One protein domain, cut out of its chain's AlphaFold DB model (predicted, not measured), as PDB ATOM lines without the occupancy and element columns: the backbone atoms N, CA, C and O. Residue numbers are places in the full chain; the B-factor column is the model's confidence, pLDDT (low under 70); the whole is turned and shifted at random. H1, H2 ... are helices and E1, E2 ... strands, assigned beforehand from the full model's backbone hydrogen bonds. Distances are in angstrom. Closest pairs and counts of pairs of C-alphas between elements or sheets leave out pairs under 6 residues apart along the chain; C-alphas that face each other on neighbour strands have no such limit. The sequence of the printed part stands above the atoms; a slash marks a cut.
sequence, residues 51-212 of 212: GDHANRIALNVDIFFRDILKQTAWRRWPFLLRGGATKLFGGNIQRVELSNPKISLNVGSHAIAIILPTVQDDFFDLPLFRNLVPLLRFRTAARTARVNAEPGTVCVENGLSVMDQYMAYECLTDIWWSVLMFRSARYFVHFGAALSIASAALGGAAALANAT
ATOM      1  N   GLY A  51     161.084   0.300 -20.704       92.19
ATOM      2  CA  GLY A  51     162.120   0.996 -19.941       92.19
ATOM      3  C   GLY A  51     161.620   2.310 -19.341       92.19
ATOM      4  O   GLY A  51     161.796   2.543 -18.146       92.19
ATOM      5  N   ASP A  52     160.940   3.131 -20.144       93.50
ATOM      6  CA  ASP A  52     160.390   4.418 -19.708       93.50
ATOM      7  C   ASP A  52     159.375   4.253 -18.566       93.50
ATOM      8  O   ASP A  52     159.524   4.841 -17.492       93.50
ATOM      9  N   HIS A  53     158.396   3.360 -18.736       91.50
ATOM     10  CA  HIS A  53     157.390   3.121 -17.704       91.50
ATOM     11  C   HIS A  53     157.976   2.486 -16.440       91.50
ATOM     12  O   HIS A  53     157.545   2.833 -15.341       91.50
ATOM     13  N   ALA A  54     158.973   1.603 -16.554       91.06
ATOM     14  CA  ALA A  54     159.648   1.051 -15.382       91.06
ATOM     15  C   ALA A  54     160.381   2.136 -14.578       91.06
ATOM     16  O   ALA A  54     160.265   2.172 -13.351       91.06
ATOM     17  N   ASN A  55     161.080   3.047 -15.262       91.62
ATOM     18  CA  ASN A  55     161.760   4.175 -14.625       91.62
ATOM     19  C   ASN A  55     160.763   5.134 -13.969       91.62
ATOM     20  O   ASN A  55     160.958   5.531 -12.820       91.62
ATOM     21  N   ARG A  56     159.657   5.449 -14.653       91.38
ATOM     22  CA  ARG A  56     158.587   6.296 -14.111       91.38
ATOM     23  C   ARG A  56     157.954   5.696 -12.858       91.38
ATOM     24  O   ARG A  56     157.728   6.415 -11.892       91.38
ATOM     25  N   ILE A  57     157.721   4.381 -12.834       91.12
ATOM     26  CA  ILE A  57     157.217   3.694 -11.637       91.12
ATOM     27  C   ILE A  57     158.222   3.808 -10.490       91.12
ATOM     28  O   ILE A  57     157.827   4.160  -9.384       91.12
ATOM     29  N   ALA A  58     159.509   3.550 -10.739       89.31
ATOM     30  CA  ALA A  58     160.539   3.643  -9.705       89.31
ATOM     31  C   ALA A  58     160.638   5.058  -9.112       89.31
ATOM     32  O   ALA A  58     160.733   5.206  -7.892       89.31
ATOM     33  N   LEU A  59     160.558   6.085  -9.961       91.38
ATOM     34  CA  LEU A  59     160.560   7.488  -9.551       91.38
ATOM     35  C   LEU A  59     159.307   7.839  -8.740       91.38
ATOM     36  O   LEU A  59     159.422   8.405  -7.657       91.38
ATOM     37  N   ASN A  60     158.123   7.437  -9.203       91.00
ATOM     38  CA  ASN A  60     156.874   7.679  -8.482       91.00
ATOM     39  C   ASN A  60     156.842   6.971  -7.123       91.00
ATOM     40  O   ASN A  60     156.372   7.548  -6.150       91.00
ATOM     41  N   VAL A  61     157.363   5.745  -7.030       89.94
ATOM     42  CA  VAL A  61     157.490   5.027  -5.754       89.94
ATOM     43  C   VAL A  61     158.437   5.765  -4.803       89.94
ATOM     44  O   VAL A  61     158.158   5.844  -3.608       89.94
ATOM     45  N   ASP A  62     159.535   6.336  -5.307       89.31
ATOM     46  CA  ASP A  62     160.468   7.112  -4.485       89.31
ATOM     47  C   ASP A  62     159.825   8.405  -3.959       89.31
ATOM     48  O   ASP A  62     159.875   8.650  -2.753       89.31
ATOM     49  N   ILE A  63     159.137   9.161  -4.827       89.88
ATOM     50  CA  ILE A  63     158.344  10.350  -4.452       89.88
ATOM     51  C   ILE A  63     157.286   9.976  -3.410       89.88
ATOM     52  O   ILE A  63     157.112  10.659  -2.402       89.88
ATOM     53  N   PHE A  64     156.597   8.854  -3.618       89.94
ATOM     54  CA  PHE A  64     155.547   8.398  -2.722       89.94
ATOM     55  C   PHE A  64     156.058   8.171  -1.292       89.94
ATOM     56  O   PHE A  64     155.443   8.623  -0.327       89.94
ATOM     57  N   PHE A  65     157.201   7.500  -1.136       89.00
ATOM     58  CA  PHE A  65     157.759   7.241   0.190       89.00
ATOM     59  C   PHE A  65     158.446   8.460   0.808       89.00
ATOM     60  O   PHE A  65     158.259   8.719   1.998       89.00
ATOM     61  N   ARG A  66     159.242   9.196   0.026       88.75
ATOM     62  CA  ARG A  66     160.088  10.279   0.545       88.75
ATOM     63  C   ARG A  66     159.333  11.582   0.739       88.75
ATOM     64  O   ARG A  66     159.477  12.199   1.791       88.75
ATOM     65  N   ASP A  67     158.512  11.966  -0.230       87.12
ATOM     66  CA  ASP A  67     157.896  13.293  -0.243       87.12
ATOM     67  C   ASP A  67     156.516  13.262   0.415       87.12
ATOM     68  O   ASP A  67     156.198  14.126   1.232       87.12
ATOM     69  N   ILE A  68     155.715  12.237   0.096       86.06
ATOM     70  CA  ILE A  68     154.325  12.136   0.560       86.06
ATOM     71  C   ILE A  68     154.257  11.492   1.946       86.06
ATOM     72  O   ILE A  68     153.753  12.097   2.889       86.06
ATOM     73  N   LEU A  69     154.777  10.268   2.091       84.44
ATOM     74  CA  LEU A  69     154.736   9.556   3.373       84.44
ATOM     75  C   LEU A  69     155.803  10.025   4.367       84.44
ATOM     76  O   LEU A  69     155.628   9.816   5.566       84.44
ATOM     77  N   LYS A  70     156.899  10.634   3.892       85.69
ATOM     78  CA  LYS A  70     158.072  11.026   4.701       85.69
ATOM     79  C   LYS A  70     158.628   9.866   5.536       85.69
ATOM     80  O   LYS A  70     159.039  10.035   6.682       85.69
ATOM     81  N   GLN A  71     158.625   8.670   4.952       83.94
ATOM     82  CA  GLN A  71     159.062   7.426   5.584       83.94
ATOM     83  C   GLN A  71     160.221   6.797   4.810       83.94
ATOM     84  O   GLN A  71     160.473   7.099   3.642       83.94
ATOM     85  N   THR A  72     160.935   5.876   5.458       81.69
ATOM     86  CA  THR A  72     161.953   5.068   4.784       81.69
ATOM     87  C   THR A  72     161.307   4.228   3.687       81.69
ATOM     88  O   THR A  72     160.363   3.483   3.957       81.69
ATOM     89  N   ALA A  73     161.828   4.328   2.463       77.31
ATOM     90  CA  ALA A  73     161.280   3.612   1.320       77.31
ATOM     91  C   ALA A  73     161.309   2.095   1.550       77.31
ATOM     92  O   ALA A  73     162.377   1.496   1.693       77.31
ATOM     93  N   TRP A  74     160.133   1.468   1.549       80.38
ATOM     94  CA  TRP A  74     160.038   0.015   1.565       80.38
ATOM     95  C   TRP A  74     160.279  -0.509   0.151       80.38
ATOM     96  O   TRP A  74     159.589  -0.119  -0.793       80.38
ATOM     97  N   ARG A  75     161.264  -1.393  -0.012       77.69
ATOM     98  CA  ARG A  75     161.551  -2.058  -1.285       77.69
ATOM     99  C   ARG A  75     161.681  -3.550  -1.051       77.69
ATOM    100  O   ARG A  75     162.455  -3.985  -0.197       77.69
ATOM    101  N   ARG A  76     160.944  -4.337  -1.833       77.12
ATOM    102  CA  ARG A  76     161.119  -5.786  -1.850       77.12
ATOM    103  C   ARG A  76     162.477  -6.137  -2.455       77.12
ATOM    104  O   ARG A  76     162.945  -5.500  -3.396       77.12
ATOM    105  N   TRP A  77     163.108  -7.170  -1.912       77.50
ATOM    106  CA  TRP A  77     164.364  -7.680  -2.443       77.50
ATOM    107  C   TRP A  77     164.046  -8.568  -3.656       77.50
ATOM    108  O   TRP A  77     163.335  -9.561  -3.486       77.50
ATOM    109  N   PRO A  78     164.526  -8.232  -4.867       72.88
ATOM    110  CA  PRO A  78     164.123  -8.916  -6.102       72.88
ATOM    111  C   PRO A  78     164.535 -10.394  -6.127       72.88
ATOM    112  O   PRO A  78     163.884 -11.216  -6.756       72.88
ATOM    113  N   PHE A  79     165.588 -10.761  -5.399       78.00
ATOM    114  CA  PHE A  79     166.064 -12.142  -5.335       78.00
ATOM    115  C   PHE A  79     165.282 -13.033  -4.358       78.00
ATOM    116  O   PHE A  79     165.491 -14.245  -4.343       78.00
ATOM    117  N   LEU A  80     164.392 -12.470  -3.530       74.31
ATOM    118  CA  LEU A  80     163.538 -13.265  -2.649       74.31
ATOM    119  C   LEU A  80     162.264 -13.680  -3.385       74.31
ATOM    120  O   LEU A  80     161.460 -12.843  -3.815       74.31
ATOM    121  N   LEU A  81     162.060 -14.995  -3.477       69.50
ATOM    122  CA  LEU A  81     160.837 -15.590  -4.006       69.50
ATOM    123  C   LEU A  81     159.618 -15.070  -3.235       69.50
ATOM    124  O   LEU A  81     159.636 -14.967  -2.009       69.50
ATOM    125  N   ARG A  82     158.549 -14.745  -3.970       70.56
ATOM    126  CA  ARG A  82     157.318 -14.194  -3.385       70.56
ATOM    127  C   ARG A  82     156.610 -15.206  -2.496       70.56
ATOM    128  O   ARG A  82     156.027 -14.842  -1.484       70.56
ATOM    129  N   GLY A  83     156.653 -16.461  -2.915       72.81
ATOM    130  CA  GLY A  83     156.049 -17.593  -2.247       72.81
ATOM    131  C   GLY A  83     156.961 -18.797  -2.415       72.81
ATOM    132  O   GLY A  83     157.448 -19.047  -3.517       72.81
ATOM    133  N   GLY A  84     157.209 -19.531  -1.341       75.25
ATOM    134  CA  GLY A  84     158.026 -20.737  -1.392       75.25
ATOM    135  C   GLY A  84     157.717 -21.660  -0.230       75.25
ATOM    136  O   GLY A  84     157.394 -21.206   0.865       75.25
ATOM    137  N   ALA A  85     157.803 -22.963  -0.478       78.19
ATOM    138  CA  ALA A  85     157.728 -23.978   0.556       78.19
ATOM    139  C   ALA A  85     159.084 -24.680   0.625       78.19
ATOM    140  O   ALA A  85     159.470 -25.370  -0.317       78.19
ATOM    141  N   THR A  86     159.815 -24.496   1.719       79.69
ATOM    142  CA  THR A  86     161.069 -25.211   1.963       79.69
ATOM    143  C   THR A  86     160.826 -26.290   3.007       79.69
ATOM    144  O   THR A  86     160.202 -26.061   4.045       79.69
ATOM    145  N   LYS A  87     161.280 -27.508   2.715       82.50
ATOM    146  CA  LYS A  87     161.246 -28.603   3.684       82.50
ATOM    147  C   LYS A  87     162.493 -28.490   4.551       82.50
ATOM    148  O   LYS A  87     163.605 -28.606   4.044       82.50
ATOM    149  N   LEU A  88     162.312 -28.223   5.840       84.06
ATOM    150  CA  LEU A  88     163.416 -28.183   6.791       84.06
ATOM    151  C   LEU A  88     163.952 -29.591   7.053       84.06
ATOM    152  O   LEU A  88     163.263 -30.591   6.847       84.06
ATOM    153  N   PHE A  89     165.172 -29.651   7.587       78.38
ATOM    154  CA  PHE A  89     165.884 -30.892   7.906       78.38
ATOM    155  C   PHE A  89     165.129 -31.810   8.899       78.38
ATOM    156  O   PHE A  89     165.438 -32.989   8.998       78.38
ATOM    157  N   GLY A  90     164.092 -31.300   9.582       82.50
ATOM    158  CA  GLY A  90     163.184 -32.061  10.458       82.50
ATOM    159  C   GLY A  90     161.849 -32.486   9.825       82.50
ATOM    160  O   GLY A  90     160.943 -32.896  10.540       82.50
ATOM    161  N   GLY A  91     161.670 -32.339   8.508       81.88
ATOM    162  CA  GLY A  91     160.448 -32.743   7.799       81.88
ATOM    163  C   GLY A  91     159.312 -31.712   7.789       81.88
ATOM    164  O   GLY A  91     158.407 -31.833   6.965       81.88
ATOM    165  N   ASN A  92     159.392 -30.670   8.623       81.19
ATOM    166  CA  ASN A  92     158.449 -29.551   8.615       81.19
ATOM    167  C   ASN A  92     158.571 -28.721   7.331       81.19
ATOM    168  O   ASN A  92     159.672 -28.424   6.867       81.19
ATOM    169  N   ILE A  93     157.427 -28.329   6.770       82.75
ATOM    170  CA  ILE A  93     157.351 -27.475   5.583       82.75
ATOM    171  C   ILE A  93     157.151 -26.037   6.055       82.75
ATOM    172  O   ILE A  93     156.096 -25.704   6.592       82.75
ATOM    173  N   GLN A  94     158.138 -25.175   5.833       79.75
ATOM    174  CA  GLN A  94     157.995 -23.743   6.057       79.75
ATOM    175  C   GLN A  94     157.502 -23.088   4.776       79.75
ATOM    176  O   GLN A  94     158.146 -23.175   3.732       79.75
ATOM    177  N   ARG A  95     156.341 -22.439   4.864       77.62
ATOM    178  CA  ARG A  95     155.810 -21.591   3.800       77.62
ATOM    179  C   ARG A  95     156.198 -20.150   4.090       77.62
ATOM    180  O   ARG A  95     155.903 -19.641   5.167       77.62
ATOM    181  N   VAL A  96     156.855 -19.516   3.134       72.44
ATOM    182  CA  VAL A  96     157.182 -18.092   3.166       72.44
ATOM    183  C   VAL A  96     156.320 -17.412   2.117       72.44
ATOM    184  O   VAL A  96     156.317 -17.851   0.970       72.44
ATOM    185  N   GLU A  97     155.596 -16.365   2.507       76.44
ATOM    186  CA  GLU A  97     154.859 -15.491   1.595       76.44
ATOM    187  C   GLU A  97     155.245 -14.038   1.894       76.44
ATOM    188  O   GLU A  97     155.045 -13.550   3.007       76.44
ATOM    189  N   LEU A  98     155.841 -13.353   0.917       73.38
ATOM    190  CA  LEU A  98     156.149 -11.929   1.011       73.38
ATOM    191  C   LEU A  98     154.934 -11.111   0.564       73.38
ATOM    192  O   LEU A  98     154.482 -11.209  -0.581       73.38
ATOM    193  N   SER A  99     154.441 -10.260   1.463       75.81
ATOM    194  CA  SER A  99     153.360  -9.317   1.185       75.81
ATOM    195  C   SER A  99     153.887  -7.899   0.988       75.81
ATOM    196  O   SER A  99     154.607  -7.374   1.836       75.81
ATOM    197  N   ASN A 100     153.457  -7.257  -0.094       82.69
ATOM    198  CA  ASN A 100     153.726  -5.846  -0.348       82.69
ATOM    199  C   ASN A 100     152.925  -4.931   0.596       82.69
ATOM    200  O   ASN A 100     151.853  -5.330   1.072       82.69
ATOM    201  N   PRO A 101     153.402  -3.692   0.828       82.81
ATOM    202  CA  PRO A 101     152.708  -2.728   1.663       82.81
ATOM    203  C   PRO A 101     151.335  -2.406   1.070       82.81
ATOM    204  O   PRO A 101     151.179  -2.185  -0.137       82.81
ATOM    205  N   LYS A 102     150.336  -2.405   1.951       86.38
ATOM    206  CA  LYS A 102     148.967  -1.983   1.662       86.38
ATOM    207  C   LYS A 102     148.792  -0.567   2.178       86.38
ATOM    208  O   LYS A 102     149.040  -0.311   3.350       86.38
ATOM    209  N   ILE A 103     148.359   0.322   1.300       85.19
ATOM    210  CA  ILE A 103     148.108   1.724   1.607       85.19
ATOM    211  C   ILE A 103     146.599   1.929   1.623       85.19
ATOM    212  O   ILE A 103     145.932   1.644   0.626       85.19
ATOM    213  N   SER A 104     146.068   2.420   2.739       85.44
ATOM    214  CA  SER A 104     144.650   2.746   2.887       85.44
ATOM    215  C   SER A 104     144.416   4.195   2.481       85.44
ATOM    216  O   SER A 104     144.899   5.097   3.138       85.44
ATOM    217  N   LEU A 105     143.720   4.471   1.387       82.69
ATOM    218  CA  LEU A 105     143.372   5.836   0.989       82.69
ATOM    219  C   LEU A 105     141.903   6.094   1.301       82.69
ATOM    220  O   LEU A 105     141.042   5.360   0.828       82.69
ATOM    221  N   ASN A 106     141.593   7.166   2.024       82.06
ATOM    222  CA  ASN A 106     140.206   7.579   2.212       82.06
ATOM    223  C   ASN A 106     139.745   8.436   1.011       82.06
ATOM    224  O   ASN A 106     140.333   9.468   0.683       82.06
ATOM    225  N   VAL A 107     138.702   7.978   0.315       77.12
ATOM    226  CA  VAL A 107     138.125   8.644  -0.872       77.12
ATOM    227  C   VAL A 107     136.920   9.532  -0.530       77.12
ATOM    228  O   VAL A 107     136.112   9.862  -1.395       77.12
ATOM    229  N   GLY A 108     136.764   9.887   0.745       73.69
ATOM    230  CA  GLY A 108     135.675  10.686   1.306       73.69
ATOM    231  C   GLY A 108     134.514   9.841   1.831       73.69
ATOM    232  O   GLY A 108     134.020  10.102   2.920       73.69
ATOM    233  N   SER A 109     134.092   8.816   1.083       74.44
ATOM    234  CA  SER A 109     132.988   7.927   1.496       74.44
ATOM    235  C   SER A 109     133.442   6.707   2.298       74.44
ATOM    236  O   SER A 109     132.731   6.259   3.191       74.44
ATOM    237  N   HIS A 110     134.601   6.144   1.961       83.25
ATOM    238  CA  HIS A 110     135.181   4.963   2.596       83.25
ATOM    239  C   HIS A 110     136.689   4.909   2.318       83.25
ATOM    240  O   HIS A 110     137.211   5.664   1.491       83.25
ATOM    241  N   ALA A 111     137.378   3.993   2.989       82.69
ATOM    242  CA  ALA A 111     138.780   3.696   2.750       82.69
ATOM    243  C   ALA A 111     138.957   2.606   1.690       82.69
ATOM    244  O   ALA A 111     138.306   1.560   1.739       82.69
ATOM    245  N   ILE A 112     139.865   2.830   0.743       86.19
ATOM    246  CA  ILE A 112     140.302   1.833  -0.234       86.19
ATOM    247  C   ILE A 112     141.719   1.376   0.105       86.19
ATOM    248  O   ILE A 112     142.622   2.190   0.248       86.19
ATOM    249  N   ALA A 113     141.933   0.067   0.217       86.81
ATOM    250  CA  ALA A 113     143.258  -0.496   0.454       86.81
ATOM    251  C   ALA A 113     143.896  -0.927  -0.871       86.81
ATOM    252  O   ALA A 113     143.360  -1.786  -1.576       86.81
ATOM    253  N   ILE A 114     145.054  -0.354  -1.191       87.94
ATOM    254  CA  ILE A 114     145.764  -0.575  -2.452       87.94
ATOM    255  C   ILE A 114     147.144  -1.132  -2.166       87.94
ATOM    256  O   ILE A 114     147.868  -0.630  -1.311       87.94
ATOM    257  N   ILE A 115     147.518  -2.177  -2.896       88.19
ATOM    258  CA  ILE A 115     148.852  -2.759  -2.783       88.19
ATOM    259  C   ILE A 115     149.810  -1.958  -3.667       88.19
ATOM    260  O   ILE A 115     149.511  -1.723  -4.837       88.19
ATOM    261  N   LEU A 116     150.964  -1.560  -3.131       86.56
ATOM    262  CA  LEU A 116     151.980  -0.844  -3.902       86.56
ATOM    263  C   LEU A 116     152.922  -1.835  -4.615       86.56
ATOM    264  O   LEU A 116     153.537  -2.674  -3.946       86.56
ATOM    265  N   PRO A 117     153.079  -1.760  -5.948       86.31
ATOM    266  CA  PRO A 117     154.156  -2.461  -6.637       86.31
ATOM    267  C   PRO A 117     155.483  -1.743  -6.371       86.31
ATOM    268  O   PRO A 117     155.576  -0.532  -6.556       86.31
ATOM    269  N   THR A 118     156.514  -2.476  -5.944       82.56
ATOM    270  CA  THR A 118     157.833  -1.877  -5.641       82.56
ATOM    271  C   THR A 118     158.949  -2.396  -6.530       82.56
ATOM    272  O   THR A 118     159.937  -1.699  -6.750       82.56
ATOM    273  N   VAL A 119     158.780  -3.601  -7.070       81.62
ATOM    274  CA  VAL A 119     159.732  -4.258  -7.969       81.62
ATOM    275  C   VAL A 119     159.021  -4.615  -9.272       81.62
ATOM    276  O   VAL A 119     157.806  -4.807  -9.291       81.62
ATOM    277  N   GLN A 120     159.776  -4.734 -10.366       82.12
ATOM    278  CA  GLN A 120     159.233  -5.114 -11.674       82.12
ATOM    279  C   GLN A 120     158.499  -6.463 -11.659       82.12
ATOM    280  O   GLN A 120     157.514  -6.625 -12.371       82.12
ATOM    281  N   ASP A 121     158.920  -7.412 -10.822       79.56
ATOM    282  CA  ASP A 121     158.244  -8.711 -10.682       79.56
ATOM    283  C   ASP A 121     156.820  -8.557 -10.124       79.56
ATOM    284  O   ASP A 121     155.878  -9.222 -10.568       79.56
ATOM    285  N   ASP A 122     156.613  -7.580  -9.236       81.75
ATOM    286  CA  ASP A 122     155.291  -7.269  -8.689       81.75
ATOM    287  C   ASP A 122     154.327  -6.800  -9.788       81.75
ATOM    288  O   ASP A 122     153.105  -6.928  -9.648       81.75
ATOM    289  N   PHE A 123     154.859  -6.285 -10.905       84.06
ATOM    290  CA  PHE A 123     154.050  -5.804 -12.015       84.06
ATOM    291  C   PHE A 123     153.255  -6.915 -12.649       84.06
ATOM    292  O   PHE A 123     152.211  -6.583 -13.185       84.06
ATOM    293  N   PHE A 124     153.679  -8.180 -12.601       82.06
ATOM    294  CA  PHE A 124     152.904  -9.318 -13.110       82.06
ATOM    295  C   PHE A 124     152.187 -10.072 -11.995       82.06
ATOM    296  O   PHE A 124     151.041 -10.482 -12.188       82.06
ATOM    297  N   ASP A 125     152.809 -10.169 -10.822       81.31
ATOM    298  CA  ASP A 125     152.279 -10.970  -9.725       81.31
ATOM    299  C   ASP A 125     151.095 -10.305  -8.997       81.31
ATOM    300  O   ASP A 125     150.302 -10.977  -8.335       81.31
ATOM    301  N   LEU A 126     150.977  -8.972  -9.019       84.44
ATOM    302  CA  LEU A 126     149.869  -8.278  -8.354       84.44
ATOM    303  C   LEU A 126     148.611  -8.194  -9.242       84.44
ATOM    304  O   LEU A 126     148.703  -8.051 -10.468       84.44
ATOM    305  N   PRO A 127     147.401  -8.234  -8.644       84.75
ATOM    306  CA  PRO A 127     146.156  -8.153  -9.397       84.75
ATOM    307  C   PRO A 127     145.926  -6.720  -9.899       84.75
ATOM    308  O   PRO A 127     145.412  -5.868  -9.176       84.75
ATOM    309  N   LEU A 128     146.296  -6.460 -11.156       86.88
ATOM    310  CA  LEU A 128     146.268  -5.122 -11.753       86.88
ATOM    311  C   LEU A 128     144.884  -4.472 -11.704       86.88
ATOM    312  O   LEU A 128     144.721  -3.404 -11.124       86.88
ATOM    313  N   PHE A 129     143.868  -5.136 -12.253       86.56
ATOM    314  CA  PHE A 129     142.521  -4.565 -12.309       86.56
ATOM    315  C   PHE A 129     141.901  -4.380 -10.923       86.56
ATOM    316  O   PHE A 129     141.163  -3.422 -10.714       86.56
ATOM    317  N   ARG A 130     142.247  -5.230  -9.948       87.62
ATOM    318  CA  ARG A 130     141.746  -5.094  -8.572       87.62
ATOM    319  C   ARG A 130     142.232  -3.807  -7.905       87.62
ATOM    320  O   ARG A 130     141.504  -3.260  -7.089       87.62
ATOM    321  N   ASN A 131     143.427  -3.331  -8.253       87.62
ATOM    322  CA  ASN A 131     143.987  -2.093  -7.711       87.62
ATOM    323  C   ASN A 131     143.671  -0.871  -8.595       87.62
ATOM    324  O   ASN A 131     143.368   0.197  -8.074       87.62
ATOM    325  N   LEU A 132     143.677  -1.023  -9.923       89.75
ATOM    326  CA  LEU A 132     143.461   0.084 -10.861       89.75
ATOM    327  C   LEU A 132     141.985   0.507 -10.971       89.75
ATOM    328  O   LEU A 132     141.689   1.697 -11.029       89.75
ATOM    329  N   VAL A 133     141.039  -0.437 -10.989       89.06
ATOM    330  CA  VAL A 133     139.605  -0.119 -11.127       89.06
ATOM    331  C   VAL A 133     139.080   0.780  -9.998       89.06
ATOM    332  O   VAL A 133     138.435   1.777 -10.326       89.06
ATOM    333  N   PRO A 134     139.331   0.509  -8.699       87.00
ATOM    334  CA  PRO A 134     138.875   1.414  -7.644       87.00
ATOM    335  C   PRO A 134     139.527   2.804  -7.746       87.00
ATOM    336  O   PRO A 134     138.828   3.796  -7.561       87.00
ATOM    337  N   LEU A 135     140.805   2.892  -8.138       87.69
ATOM    338  CA  LEU A 135     141.504   4.168  -8.375       87.69
ATOM    339  C   LEU A 135     140.919   4.984  -9.533       87.69
ATOM    340  O   LEU A 135     140.928   6.211  -9.517       87.69
ATOM    341  N   LEU A 136     140.394   4.337 -10.566       88.38
ATOM    342  CA  LEU A 136     139.742   5.066 -11.652       88.38
ATOM    343  C   LEU A 136     138.298   5.426 -11.288       88.38
ATOM    344  O   LEU A 136     137.854   6.543 -11.549       88.38
ATOM    345  N   ARG A 137     137.577   4.510 -10.630       88.12
ATOM    346  CA  ARG A 137     136.166   4.687 -10.265       88.12
ATOM    347  C   ARG A 137     135.953   5.792  -9.232       88.12
ATOM    348  O   ARG A 137     134.992   6.544  -9.354       88.12
ATOM    349  N   PHE A 138     136.819   5.891  -8.226       87.19
ATOM    350  CA  PHE A 138     136.655   6.839  -7.118       87.19
ATOM    351  C   PHE A 138     137.434   8.146  -7.299       87.19
ATOM    352  O   PHE A 138     137.533   8.937  -6.362       87.19
ATOM    353  N   ARG A 139     137.931   8.431  -8.512       83.81
ATOM    354  CA  ARG A 139     138.749   9.626  -8.774       83.81
ATOM    355  C   ARG A 139     137.983  10.927  -8.547       83.81
ATOM    356  O   ARG A 139     138.510  11.872  -7.967       83.81
ATOM    357  N   THR A 140     136.723  10.976  -8.974       82.12
ATOM    358  CA  THR A 140     135.840  12.127  -8.737       82.12
ATOM    359  C   THR A 140     135.521  12.288  -7.256       82.12
ATOM    360  O   THR A 140     135.617  13.398  -6.746       82.12
ATOM    361  N   ALA A 141     135.236  11.189  -6.551       80.69
ATOM    362  CA  ALA A 141     134.971  11.201  -5.114       80.69
ATOM    363  C   ALA A 141     136.177  11.718  -4.310       80.69
ATOM    364  O   ALA A 141     136.015  12.612  -3.485       80.69
ATOM    365  N   ALA A 142     137.390  11.250  -4.624       79.38
ATOM    366  CA  ALA A 142     138.624  11.732  -4.003       79.38
ATOM    367  C   ALA A 142     138.857  13.234  -4.253       79.38
ATOM    368  O   ALA A 142     139.261  13.968  -3.350       79.38
ATOM    369  N   ARG A 143     138.547  13.724  -5.463       81.69
ATOM    370  CA  ARG A 143     138.637  15.155  -5.792       81.69
ATOM    371  C   ARG A 143     137.614  15.988  -5.017       81.69
ATOM    372  O   ARG A 143     137.963  17.050  -4.513       81.69
ATOM    373  N   THR A 144     136.376  15.517  -4.903       79.94
ATOM    374  CA  THR A 144     135.325  16.196  -4.131       79.94
ATOM    375  C   THR A 144     135.644  16.204  -2.637       79.94
ATOM    376  O   THR A 144     135.476  17.233  -1.991       79.94
ATOM    377  N   ALA A 145     136.180  15.105  -2.100       75.94
ATOM    378  CA  ALA A 145     136.620  15.020  -0.710       75.94
ATOM    379  C   ALA A 145     137.701  16.060  -0.386       75.94
ATOM    380  O   ALA A 145     137.634  16.708   0.652       75.94
ATOM    381  N   ARG A 146     138.646  16.290  -1.308       76.94
ATOM    382  CA  ARG A 146     139.646  17.357  -1.175       76.94
ATOM    383  C   ARG A 146     139.021  18.752  -1.121       76.94
ATOM    384  O   ARG A 146     139.468  19.575  -0.334       76.94
ATOM    385  N   VAL A 147     138.050  19.037  -1.990       77.19
ATOM    386  CA  VAL A 147     137.423  20.369  -2.088       77.19
ATOM    387  C   VAL A 147     136.565  20.679  -0.862       77.19
ATOM    388  O   VAL A 147     136.533  21.821  -0.419       77.19
ATOM    389  N   ASN A 148     135.899  19.665  -0.311       75.12
ATOM    390  CA  ASN A 148     134.985  19.823   0.819       75.12
ATOM    391  C   ASN A 148     135.674  19.726   2.188       75.12
ATOM    392  O   ASN A 148     135.019  19.936   3.205       75.12
ATOM    393  N   ALA A 149     136.955  19.360   2.236       73.44
ATOM    394  CA  ALA A 149     137.672  19.207   3.491       73.44
ATOM    395  C   ALA A 149     138.072  20.558   4.091       73.44
ATOM    396  O   ALA A 149     138.598  21.432   3.399       73.44
ATOM    397  N   GLU A 150     137.897  20.693   5.406       71.50
ATOM    398  CA  GLU A 150     138.419  21.838   6.144       71.50
ATOM    399  C   GLU A 150     139.960  21.829   6.139       71.50
ATOM    400  O   GLU A 150     140.584  20.767   6.301       71.50
ATOM    401  N   PRO A 151     140.603  22.998   5.957       65.06
ATOM    402  CA  PRO A 151     142.055  23.099   5.951       65.06
ATOM    403  C   PRO A 151     142.626  22.669   7.310       65.06
ATOM    404  O   PRO A 151     142.268  23.217   8.346       65.06
ATOM    405  N   GLY A 152     143.528  21.684   7.297       64.56
ATOM    406  CA  GLY A 152     144.166  21.139   8.506       64.56
ATOM    407  C   GLY A 152     143.574  19.822   9.016       64.56
ATOM    408  O   GLY A 152     144.091  19.263   9.980       64.56
ATOM    409  N   THR A 153     142.543  19.282   8.360       71.88
ATOM    410  CA  THR A 153     142.040  17.937   8.668       71.88
ATOM    411  C   THR A 153     143.082  16.864   8.324       71.88
ATOM    412  O   THR A 153     143.699  16.868   7.253       71.88
ATOM    413  N   VAL A 154     143.302  15.945   9.264       75.31
ATOM    414  CA  VAL A 154     144.222  14.810   9.127       75.31
ATOM    415  C   VAL A 154     143.393  13.538   9.049       75.31
ATOM    416  O   VAL A 154     142.482  13.332   9.851       75.31
ATOM    417  N   CYS A 155     143.686  12.674   8.083       70.06
ATOM    418  CA  CYS A 155     142.969  11.411   7.968       70.06
ATOM    419  C   CYS A 155     143.474  10.408   9.008       70.06
ATOM    420  O   CYS A 155     144.655  10.065   9.035       70.06
ATOM    421  N   VAL A 156     142.551   9.910   9.834       66.00
ATOM    422  CA  VAL A 156     142.827   9.034  10.988       66.00
ATOM    423  C   VAL A 156     143.570   7.751  10.598       66.00
ATOM    424  O   VAL A 156     144.374   7.250  11.375       66.00
ATOM    425  N   GLU A 157     143.349   7.232   9.390       69.38
ATOM    426  CA  GLU A 157     143.937   5.957   8.955       69.38
ATOM    427  C   GLU A 157     145.430   6.040   8.621       69.38
ATOM    428  O   GLU A 157     146.161   5.092   8.891       69.38
ATOM    429  N   ASN A 158     145.888   7.164   8.061       68.12
ATOM    430  CA  ASN A 158     147.265   7.304   7.571       68.12
ATOM    431  C   ASN A 158     148.046   8.447   8.227       68.12
ATOM    432  O   ASN A 158     149.229   8.610   7.938       68.12
ATOM    433  N   GLY A 159     147.400   9.287   9.039       74.19
ATOM    434  CA  GLY A 159     148.022  10.492   9.596       74.19
ATOM    435  C   GLY A 159     148.405  11.542   8.543       74.19
ATOM    436  O   GLY A 159     149.155  12.463   8.850       74.19
ATOM    437  N   LEU A 160     147.916  11.408   7.304       78.25
ATOM    438  CA  LEU A 160     148.215  12.316   6.195       78.25
ATOM    439  C   LEU A 160     147.260  13.510   6.188       78.25
ATOM    440  O   LEU A 160     146.076  13.382   6.521       78.25
ATOM    441  N   SER A 161     147.767  14.661   5.743       82.75
ATOM    442  CA  SER A 161     146.917  15.802   5.405       82.75
ATOM    443  C   SER A 161     146.035  15.463   4.199       82.75
ATOM    444  O   SER A 161     146.401  14.637   3.358       82.75
ATOM    445  N   VAL A 162     144.881  16.118   4.061       81.25
ATOM    446  CA  VAL A 162     143.993  15.884   2.905       81.25
ATOM    447  C   VAL A 162     144.686  16.176   1.566       81.25
ATOM    448  O   VAL A 162     144.418  15.502   0.568       81.25
ATOM    449  N   MET A 163     145.612  17.140   1.535       82.19
ATOM    450  CA  MET A 163     146.392  17.441   0.331       82.19
ATOM    451  C   MET A 163     147.384  16.323   0.013       82.19
ATOM    452  O   MET A 163     147.396  15.846  -1.123       82.19
ATOM    453  N   ASP A 164     148.144  15.853   1.003       84.81
ATOM    454  CA  ASP A 164     149.107  14.763   0.811       84.81
ATOM    455  C   ASP A 164     148.400  13.459   0.441       84.81
ATOM    456  O   ASP A 164     148.885  12.701  -0.390       84.81
ATOM    457  N   GLN A 165     147.206  13.219   0.979       85.31
ATOM    458  CA  GLN A 165     146.396  12.060   0.626       85.31
ATOM    459  C   GLN A 165     145.859  12.114  -0.806       85.31
ATOM    460  O   GLN A 165     145.817  11.092  -1.493       85.31
ATOM    461  N   TYR A 166     145.470  13.293  -1.290       86.12
ATOM    462  CA  TYR A 166     145.098  13.463  -2.692       86.12
ATOM    463  C   TYR A 166     146.316  13.300  -3.621       86.12
ATOM    464  O   TYR A 166     146.210  12.665  -4.669       86.12
ATOM    465  N   MET A 167     147.492  13.802  -3.226       88.56
ATOM    466  CA  MET A 167     148.745  13.552  -3.953       88.56
ATOM    467  C   MET A 167     149.105  12.060  -3.956       88.56
ATOM    468  O   MET A 167     149.465  11.518  -5.000       88.56
ATOM    469  N   ALA A 168     148.933  11.373  -2.822       88.94
ATOM    470  CA  ALA A 168     149.126   9.932  -2.684       88.94
ATOM    471  C   ALA A 168     148.228   9.163  -3.664       88.94
ATOM    472  O   ALA A 168     148.679   8.230  -4.327       88.94
ATOM    473  N   TYR A 169     146.969   9.586  -3.782       89.62
ATOM    474  CA  TYR A 169     145.988   9.014  -4.698       89.62
ATOM    475  C   TYR A 169     146.393   9.159  -6.170       89.62
ATOM    476  O   TYR A 169     146.390   8.177  -6.915       89.62
ATOM    477  N   GLU A 170     146.748  10.371  -6.606       90.06
ATOM    478  CA  GLU A 170     147.166  10.619  -7.992       90.06
ATOM    479  C   GLU A 170     148.481   9.889  -8.309       90.06
ATOM    480  O   GLU A 170     148.589   9.256  -9.358       90.06
ATOM    481  N   CYS A 171     149.433   9.864  -7.369       91.12
ATOM    482  CA  CYS A 171     150.679   9.113  -7.508       91.12
ATOM    483  C   CYS A 171     150.428   7.602  -7.668       91.12
ATOM    484  O   CYS A 171     150.928   6.980  -8.605       91.12
ATOM    485  N   LEU A 172     149.584   7.006  -6.817       91.38
ATOM    486  CA  LEU A 172     149.203   5.591  -6.919       91.38
ATOM    487  C   LEU A 172     148.462   5.276  -8.222       91.38
ATOM    488  O   LEU A 172     148.667   4.209  -8.808       91.38
ATOM    489  N   THR A 173     147.628   6.202  -8.693       91.06
ATOM    490  CA  THR A 173     146.943   6.080  -9.984       91.06
ATOM    491  C   THR A 173     147.946   6.067 -11.135       91.06
ATOM    492  O   THR A 173     147.860   5.192 -11.996       91.06
ATOM    493  N   ASP A 174     148.932   6.968 -11.127       92.50
ATOM    494  CA  ASP A 174     149.970   7.034 -12.163       92.50
ATOM    495  C   ASP A 174     150.889   5.803 -12.154       92.50
ATOM    496  O   ASP A 174     151.259   5.291 -13.214       92.50
ATOM    497  N   ILE A 175     151.206   5.270 -10.967       92.38
ATOM    498  CA  ILE A 175     151.945   4.009 -10.814       92.38
ATOM    499  C   ILE A 175     151.172   2.865 -11.469       92.38
ATOM    500  O   ILE A 175     151.700   2.190 -12.351       92.38
ATOM    501  N   TRP A 176     149.911   2.650 -11.085       92.44
ATOM    502  CA  TRP A 176     149.118   1.539 -11.618       92.44
ATOM    503  C   TRP A 176     148.807   1.682 -13.109       92.44
ATOM    504  O   TRP A 176     148.767   0.678 -13.826       92.44
ATOM    505  N   TRP A 177     148.645   2.913 -13.593       92.06
ATOM    506  CA  TRP A 177     148.539   3.196 -15.020       92.06
ATOM    507  C   TRP A 177     149.828   2.845 -15.766       92.06
ATOM    508  O   TRP A 177     149.794   2.149 -16.781       92.06
ATOM    509  N   SER A 178     150.980   3.240 -15.227       92.12
ATOM    510  CA  SER A 178     152.284   2.895 -15.796       92.12
ATOM    511  C   SER A 178     152.532   1.383 -15.782       92.12
ATOM    512  O   SER A 178     153.093   0.857 -16.738       92.12
ATOM    513  N   VAL A 179     152.055   0.648 -14.768       92.25
ATOM    514  CA  VAL A 179     152.119  -0.828 -14.747       92.25
ATOM    515  C   VAL A 179     151.259  -1.436 -15.862       92.25
ATOM    516  O   VAL A 179     151.689  -2.387 -16.516       92.25
ATOM    517  N   LEU A 180     150.059  -0.899 -16.114       92.19
ATOM    518  CA  LEU A 180     149.218  -1.343 -17.233       92.19
ATOM    519  C   LEU A 180     149.944  -1.132 -18.569       92.19
ATOM    520  O   LEU A 180     150.006  -2.060 -19.379       92.19
ATOM    521  N   MET A 181     150.523   0.054 -18.765       91.62
ATOM    522  CA  MET A 181     151.289   0.390 -19.967       91.62
ATOM    523  C   MET A 181     152.554  -0.459 -20.113       91.62
ATOM    524  O   MET A 181     152.883  -0.906 -21.205       91.62
ATOM    525  N   PHE A 182     153.233  -0.774 -19.013       92.50
ATOM    526  CA  PHE A 182     154.375  -1.683 -19.018       92.50
ATOM    527  C   PHE A 182     153.973  -3.095 -19.472       92.50
ATOM    528  O   PHE A 182     154.640  -3.703 -20.314       92.50
ATOM    529  N   ARG A 183     152.853  -3.624 -18.953       90.88
ATOM    530  CA  ARG A 183     152.334  -4.938 -19.368       90.88
ATOM    531  C   ARG A 183     151.968  -4.949 -20.853       90.88
ATOM    532  O   ARG A 183     152.299  -5.915 -21.539       90.88
ATOM    533  N   SER A 184     151.300  -3.905 -21.348       89.06
ATOM    534  CA  SER A 184     150.925  -3.809 -22.763       89.06
ATOM    535  C   SER A 184     152.150  -3.670 -23.669       89.06
ATOM    536  O   SER A 184     152.263  -4.409 -24.646       89.06
ATOM    537  N   ALA A 185     153.117  -2.825 -23.300       90.62
ATOM    538  CA  ALA A 185     154.384  -2.660 -24.009       90.62
ATOM    539  C   ALA A 185     155.137  -3.990 -24.154       90.62
ATOM    540  O   ALA A 185     155.598  -4.325 -25.244       90.62
ATOM    541  N   ARG A 186     155.172  -4.820 -23.103       89.50
ATOM    542  CA  ARG A 186     155.802  -6.146 -23.181       89.50
ATOM    543  C   ARG A 186     155.108  -7.068 -24.189       89.50
ATOM    544  O   ARG A 186     155.787  -7.823 -24.881       89.50
ATOM    545  N   TYR A 187     153.784  -6.992 -24.335       89.44
ATOM    546  CA  TYR A 187     153.085  -7.737 -25.390       89.44
ATOM    547  C   TYR A 187     153.469  -7.266 -26.795       89.44
ATOM    548  O   TYR A 187     153.645  -8.113 -27.668       89.44
ATOM    549  N   PHE A 188     153.674  -5.960 -27.004       88.44
ATOM    550  CA  PHE A 188     154.191  -5.438 -28.273       88.44
ATOM    551  C   PHE A 188     155.607  -5.932 -28.574       88.44
ATOM    552  O   PHE A 188     155.874  -6.313 -29.712       88.44
ATOM    553  N   VAL A 189     156.487  -6.018 -27.567       91.19
ATOM    554  CA  VAL A 189     157.837  -6.592 -27.734       91.19
ATOM    555  C   VAL A 189     157.764  -8.025 -28.248       91.19
ATOM    556  O   VAL A 189     158.381  -8.366 -29.255       91.19
ATOM    557  N   HIS A 190     156.968  -8.861 -27.583       89.56
ATOM    558  CA  HIS A 190     156.813 -10.260 -27.974       89.56
ATOM    559  C   HIS A 190     156.144 -10.421 -29.340       89.56
ATOM    560  O   HIS A 190     156.539 -11.295 -30.107       89.56
ATOM    561  N   PHE A 191     155.164  -9.577 -29.664       86.19
ATOM    562  CA  PHE A 191     154.524  -9.573 -30.974       86.19
ATOM    563  C   PHE A 191     155.503  -9.176 -32.089       86.19
ATOM    564  O   PHE A 191     155.590  -9.878 -33.091       86.19
ATOM    565  N   GLY A 192     156.280  -8.106 -31.897       87.31
ATOM    566  CA  GLY A 192     157.294  -7.666 -32.857       87.31
ATOM    567  C   GLY A 192     158.378  -8.721 -33.083       87.31
ATOM    568  O   GLY A 192     158.682  -9.058 -34.225       87.31
ATOM    569  N   ALA A 193     158.886  -9.328 -32.004       89.62
ATOM    570  CA  ALA A 193     159.860 -10.415 -32.092       89.62
ATOM    571  C   ALA A 193     159.297 -11.641 -32.831       89.62
ATOM    572  O   ALA A 193     159.974 -12.218 -33.682       89.62
ATOM    573  N   ALA A 194     158.048 -12.023 -32.545       88.75
ATOM    574  CA  ALA A 194     157.375 -13.115 -33.243       88.75
ATOM    575  C   ALA A 194     157.217 -12.823 -34.741       88.75
ATOM    576  O   ALA A 194     157.473 -13.702 -35.560       88.75
ATOM    577  N   LEU A 195     156.843 -11.588 -35.091       87.88
ATOM    578  CA  LEU A 195     156.687 -11.145 -36.474       87.88
ATOM    579  C   LEU A 195     158.011 -11.240 -37.243       87.88
ATOM    580  O   LEU A 195     158.023 -11.764 -38.354       87.88
ATOM    581  N   SER A 196     159.119 -10.804 -36.632       89.25
ATOM    582  CA  SER A 196     160.454 -10.883 -37.237       89.25
ATOM    583  C   SER A 196     160.937 -12.308 -37.469       89.25
ATOM    584  O   SER A 196     161.506 -12.604 -38.517       89.25
ATOM    585  N   ILE A 197     160.713 -13.197 -36.500       88.81
ATOM    586  CA  ILE A 197     161.119 -14.600 -36.618       88.81
ATOM    587  C   ILE A 197     160.260 -15.308 -37.670       88.81
ATOM    588  O   ILE A 197     160.791 -16.021 -38.520       88.81
ATOM    589  N   ALA A 198     158.941 -15.099 -37.637       87.19
ATOM    590  CA  ALA A 198     158.015 -15.739 -38.565       87.19
ATOM    591  C   ALA A 198     158.276 -15.321 -40.017       87.19
ATOM    592  O   ALA A 198     158.275 -16.176 -40.902       87.19
ATOM    593  N   SER A 199     158.546 -14.038 -40.276       85.75
ATOM    594  CA  SER A 199     158.860 -13.582 -41.631       85.75
ATOM    595  C   SER A 199     160.195 -14.100 -42.140       85.75
ATOM    596  O   SER A 199     160.263 -14.537 -43.286       85.75
ATOM    597  N   ALA A 200     161.234 -14.111 -41.302       85.81
ATOM    598  CA  ALA A 200     162.531 -14.664 -41.675       85.81
ATOM    599  C   ALA A 200     162.431 -16.167 -41.990       85.81
ATOM    600  O   ALA A 200     162.959 -16.621 -43.005       85.81
ATOM    601  N   ALA A 201     161.702 -16.926 -41.166       86.06
ATOM    602  CA  ALA A 201     161.509 -18.359 -41.361       86.06
ATOM    603  C   ALA A 201     160.710 -18.675 -42.638       86.06
ATOM    604  O   ALA A 201     161.134 -19.509 -43.435       86.06
ATOM    605  N   LEU A 202     159.582 -17.991 -42.860       84.06
ATOM    606  CA  LEU A 202     158.748 -18.195 -44.049       84.06
ATOM    607  C   LEU A 202     159.452 -17.738 -45.334       84.06
ATOM    608  O   LEU A 202     159.397 -18.442 -46.339       84.06
ATOM    609  N   GLY A 203     160.152 -16.600 -45.298       82.00
ATOM    610  CA  GLY A 203     160.946 -16.117 -46.429       82.00
ATOM    611  C   GLY A 203     162.092 -17.066 -46.788       82.00
ATOM    612  O   GLY A 203     162.293 -17.364 -47.963       82.00
ATOM    613  N   GLY A 204     162.797 -17.597 -45.784       81.25
ATOM    614  CA  GLY A 204     163.845 -18.602 -45.985       81.25
ATOM    615  C   GLY A 204     163.308 -19.922 -46.543       81.25
ATOM    616  O   GLY A 204     163.895 -20.480 -47.467       81.25
ATOM    617  N   ALA A 205     162.165 -20.398 -46.039       81.81
ATOM    618  CA  ALA A 205     161.516 -21.607 -46.543       81.81
ATOM    619  C   ALA A 205     161.060 -21.459 -48.005       81.81
ATOM    620  O   ALA A 205     161.281 -22.364 -48.808       81.81
ATOM    621  N   ALA A 206     160.483 -20.311 -48.372       75.62
ATOM    622  CA  ALA A 206     160.081 -20.019 -49.748       75.62
ATOM    623  C   ALA A 206     161.282 -19.930 -50.707       75.62
ATOM    624  O   ALA A 206     161.199 -20.379 -51.848       75.62
ATOM    625  N   ALA A 207     162.414 -19.385 -50.251       76.12
ATOM    626  CA  ALA A 207     163.642 -19.349 -51.041       76.12
ATOM    627  C   ALA A 207     164.233 -20.752 -51.262       76.12
ATOM    628  O   ALA A 207     164.651 -21.067 -52.371       76.12
ATOM    629  N   LEU A 208     164.228 -21.606 -50.231       77.69
ATOM    630  CA  LEU A 208     164.701 -22.993 -50.324       77.69
ATOM    631  C   LEU A 208     163.829 -23.846 -51.252       77.69
ATOM    632  O   LEU A 208     164.371 -24.590 -52.061       77.69
ATOM    633  N   ALA A 209     162.503 -23.712 -51.170       75.12
ATOM    634  CA  ALA A 209     161.567 -24.473 -52.001       75.12
ATOM    635  C   ALA A 209     161.668 -24.146 -53.502       75.12
ATOM    636  O   ALA A 209     161.328 -24.984 -54.326       75.12
ATOM    637  N   ASN A 210     162.135 -22.945 -53.855       68.25
ATOM    638  CA  ASN A 210     162.369 -22.541 -55.245       68.25
ATOM    639  C   ASN A 210     163.790 -22.863 -55.744       68.25
ATOM    640  O   ASN A 210     164.066 -22.703 -56.930       68.25
ATOM    641  N   ALA A 211     164.704 -23.256 -54.849       61.69
ATOM    642  CA  ALA A 211     166.078 -23.628 -55.190       61.69
ATOM    643  C   ALA A 211     166.250 -25.138 -55.461       61.69
ATOM    644  O   ALA A 211     167.306 -25.544 -55.949       61.69
ATOM    645  N   THR A 212     165.239 -25.948 -55.126       52.97
ATOM    646  CA  THR A 212     165.129 -27.389 -55.423       52.97
ATOM    647  C   THR A 212     164.289 -27.631 -56.662       52.97
ATOM    648  O   THR A 212     164.705 -28.464 -57.494       52.97
TER     649      THR A 212
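What this domain is: This is residues 51 to 212 of the 212 residues of an uncharacterized protein of Streptomyces sp. SID10244 (UniProt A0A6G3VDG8). The small hairpin E3 and E4 and the shorter helices H1 to H4 gather round the first part of one long helix, H5, whose residues 186 to 209 stick out with the tail to residue 212. A second hairpin, E1 and E2, makes a separate arm. The printed part has 162 residues, with five named helices and four named strands in the order H1 E1 E2 E3 E4 H2 H3 H4 H5; both two-stranded sheets are antiparallel, and the class is mostly helix. It is flat and only just loose, close to extended, with a radius of gyration of the C-alphas of 22.4 A and spans of 83 by 53 by 25 A.

How they stand to each other: E3, residues 102 to 106, and E4, residues 111 to 115, form an antiparallel hairpin, with N 103 and O 114 2.8 A apart, within hydrogen-bond range. H5, residues 162 to 209, comes closest to E3 at the C-alphas of Leu 105 and Gln 165, 6.9 A. H3, residues 128 to 137, comes closest to E4 at the C-alphas of Ile 114 and Asn 131, 5.8 A. With its residues 169 to 180 alone H5 touches H3, closest at the C-alphas of Leu 132 and Trp 176, 5.9 A, at a steep tilt of 49 degrees, opposite ways. With its residues 164 to 182 alone it touches H1, residues 51 to 68, closest at the C-alphas of Ile 57 and Ile 175, 5.3 A, at a shallow tilt of 13 degrees, opposite ways. H4, residues 139 to 148, forms a helical hairpin with H5, closest at the C-alphas of Arg 146 and Val 162, 6.1 A. H2, residues 122 to 125, only just touches H5, with 3 pairs of C-alphas within 8 A, the closest those of Phe 123 and Val 179, 6.0 A. E1, residues 83 to 87, and E2, residues 93 to 97, form an antiparallel hairpin, with N 86 and O 94 2.9 A apart, within hydrogen-bond range; both are apart from H5. Every O i to N i+4 pair is within range in H4 and H5, 13 of 14 in H1 and 4 of 6 in H3; H2 is too short for one.

Where its parts are: H1 starts at C-alpha 51 (162.120, 0.996, -19.941) and is 24.6 A long. H5 runs 70.4 A to C-alpha 209 (161.567, -24.473, -52.001).

The domain as a whole: The C-alphas farthest apart, of Glu 150 and Thr 212, are 83.2 A apart. The printed part has no cut; the links H1 to E1 and H4 to H5 are long. pLDDT is under 70 at residues 81, 151 to 152, 156 to 158 and 210 to 212.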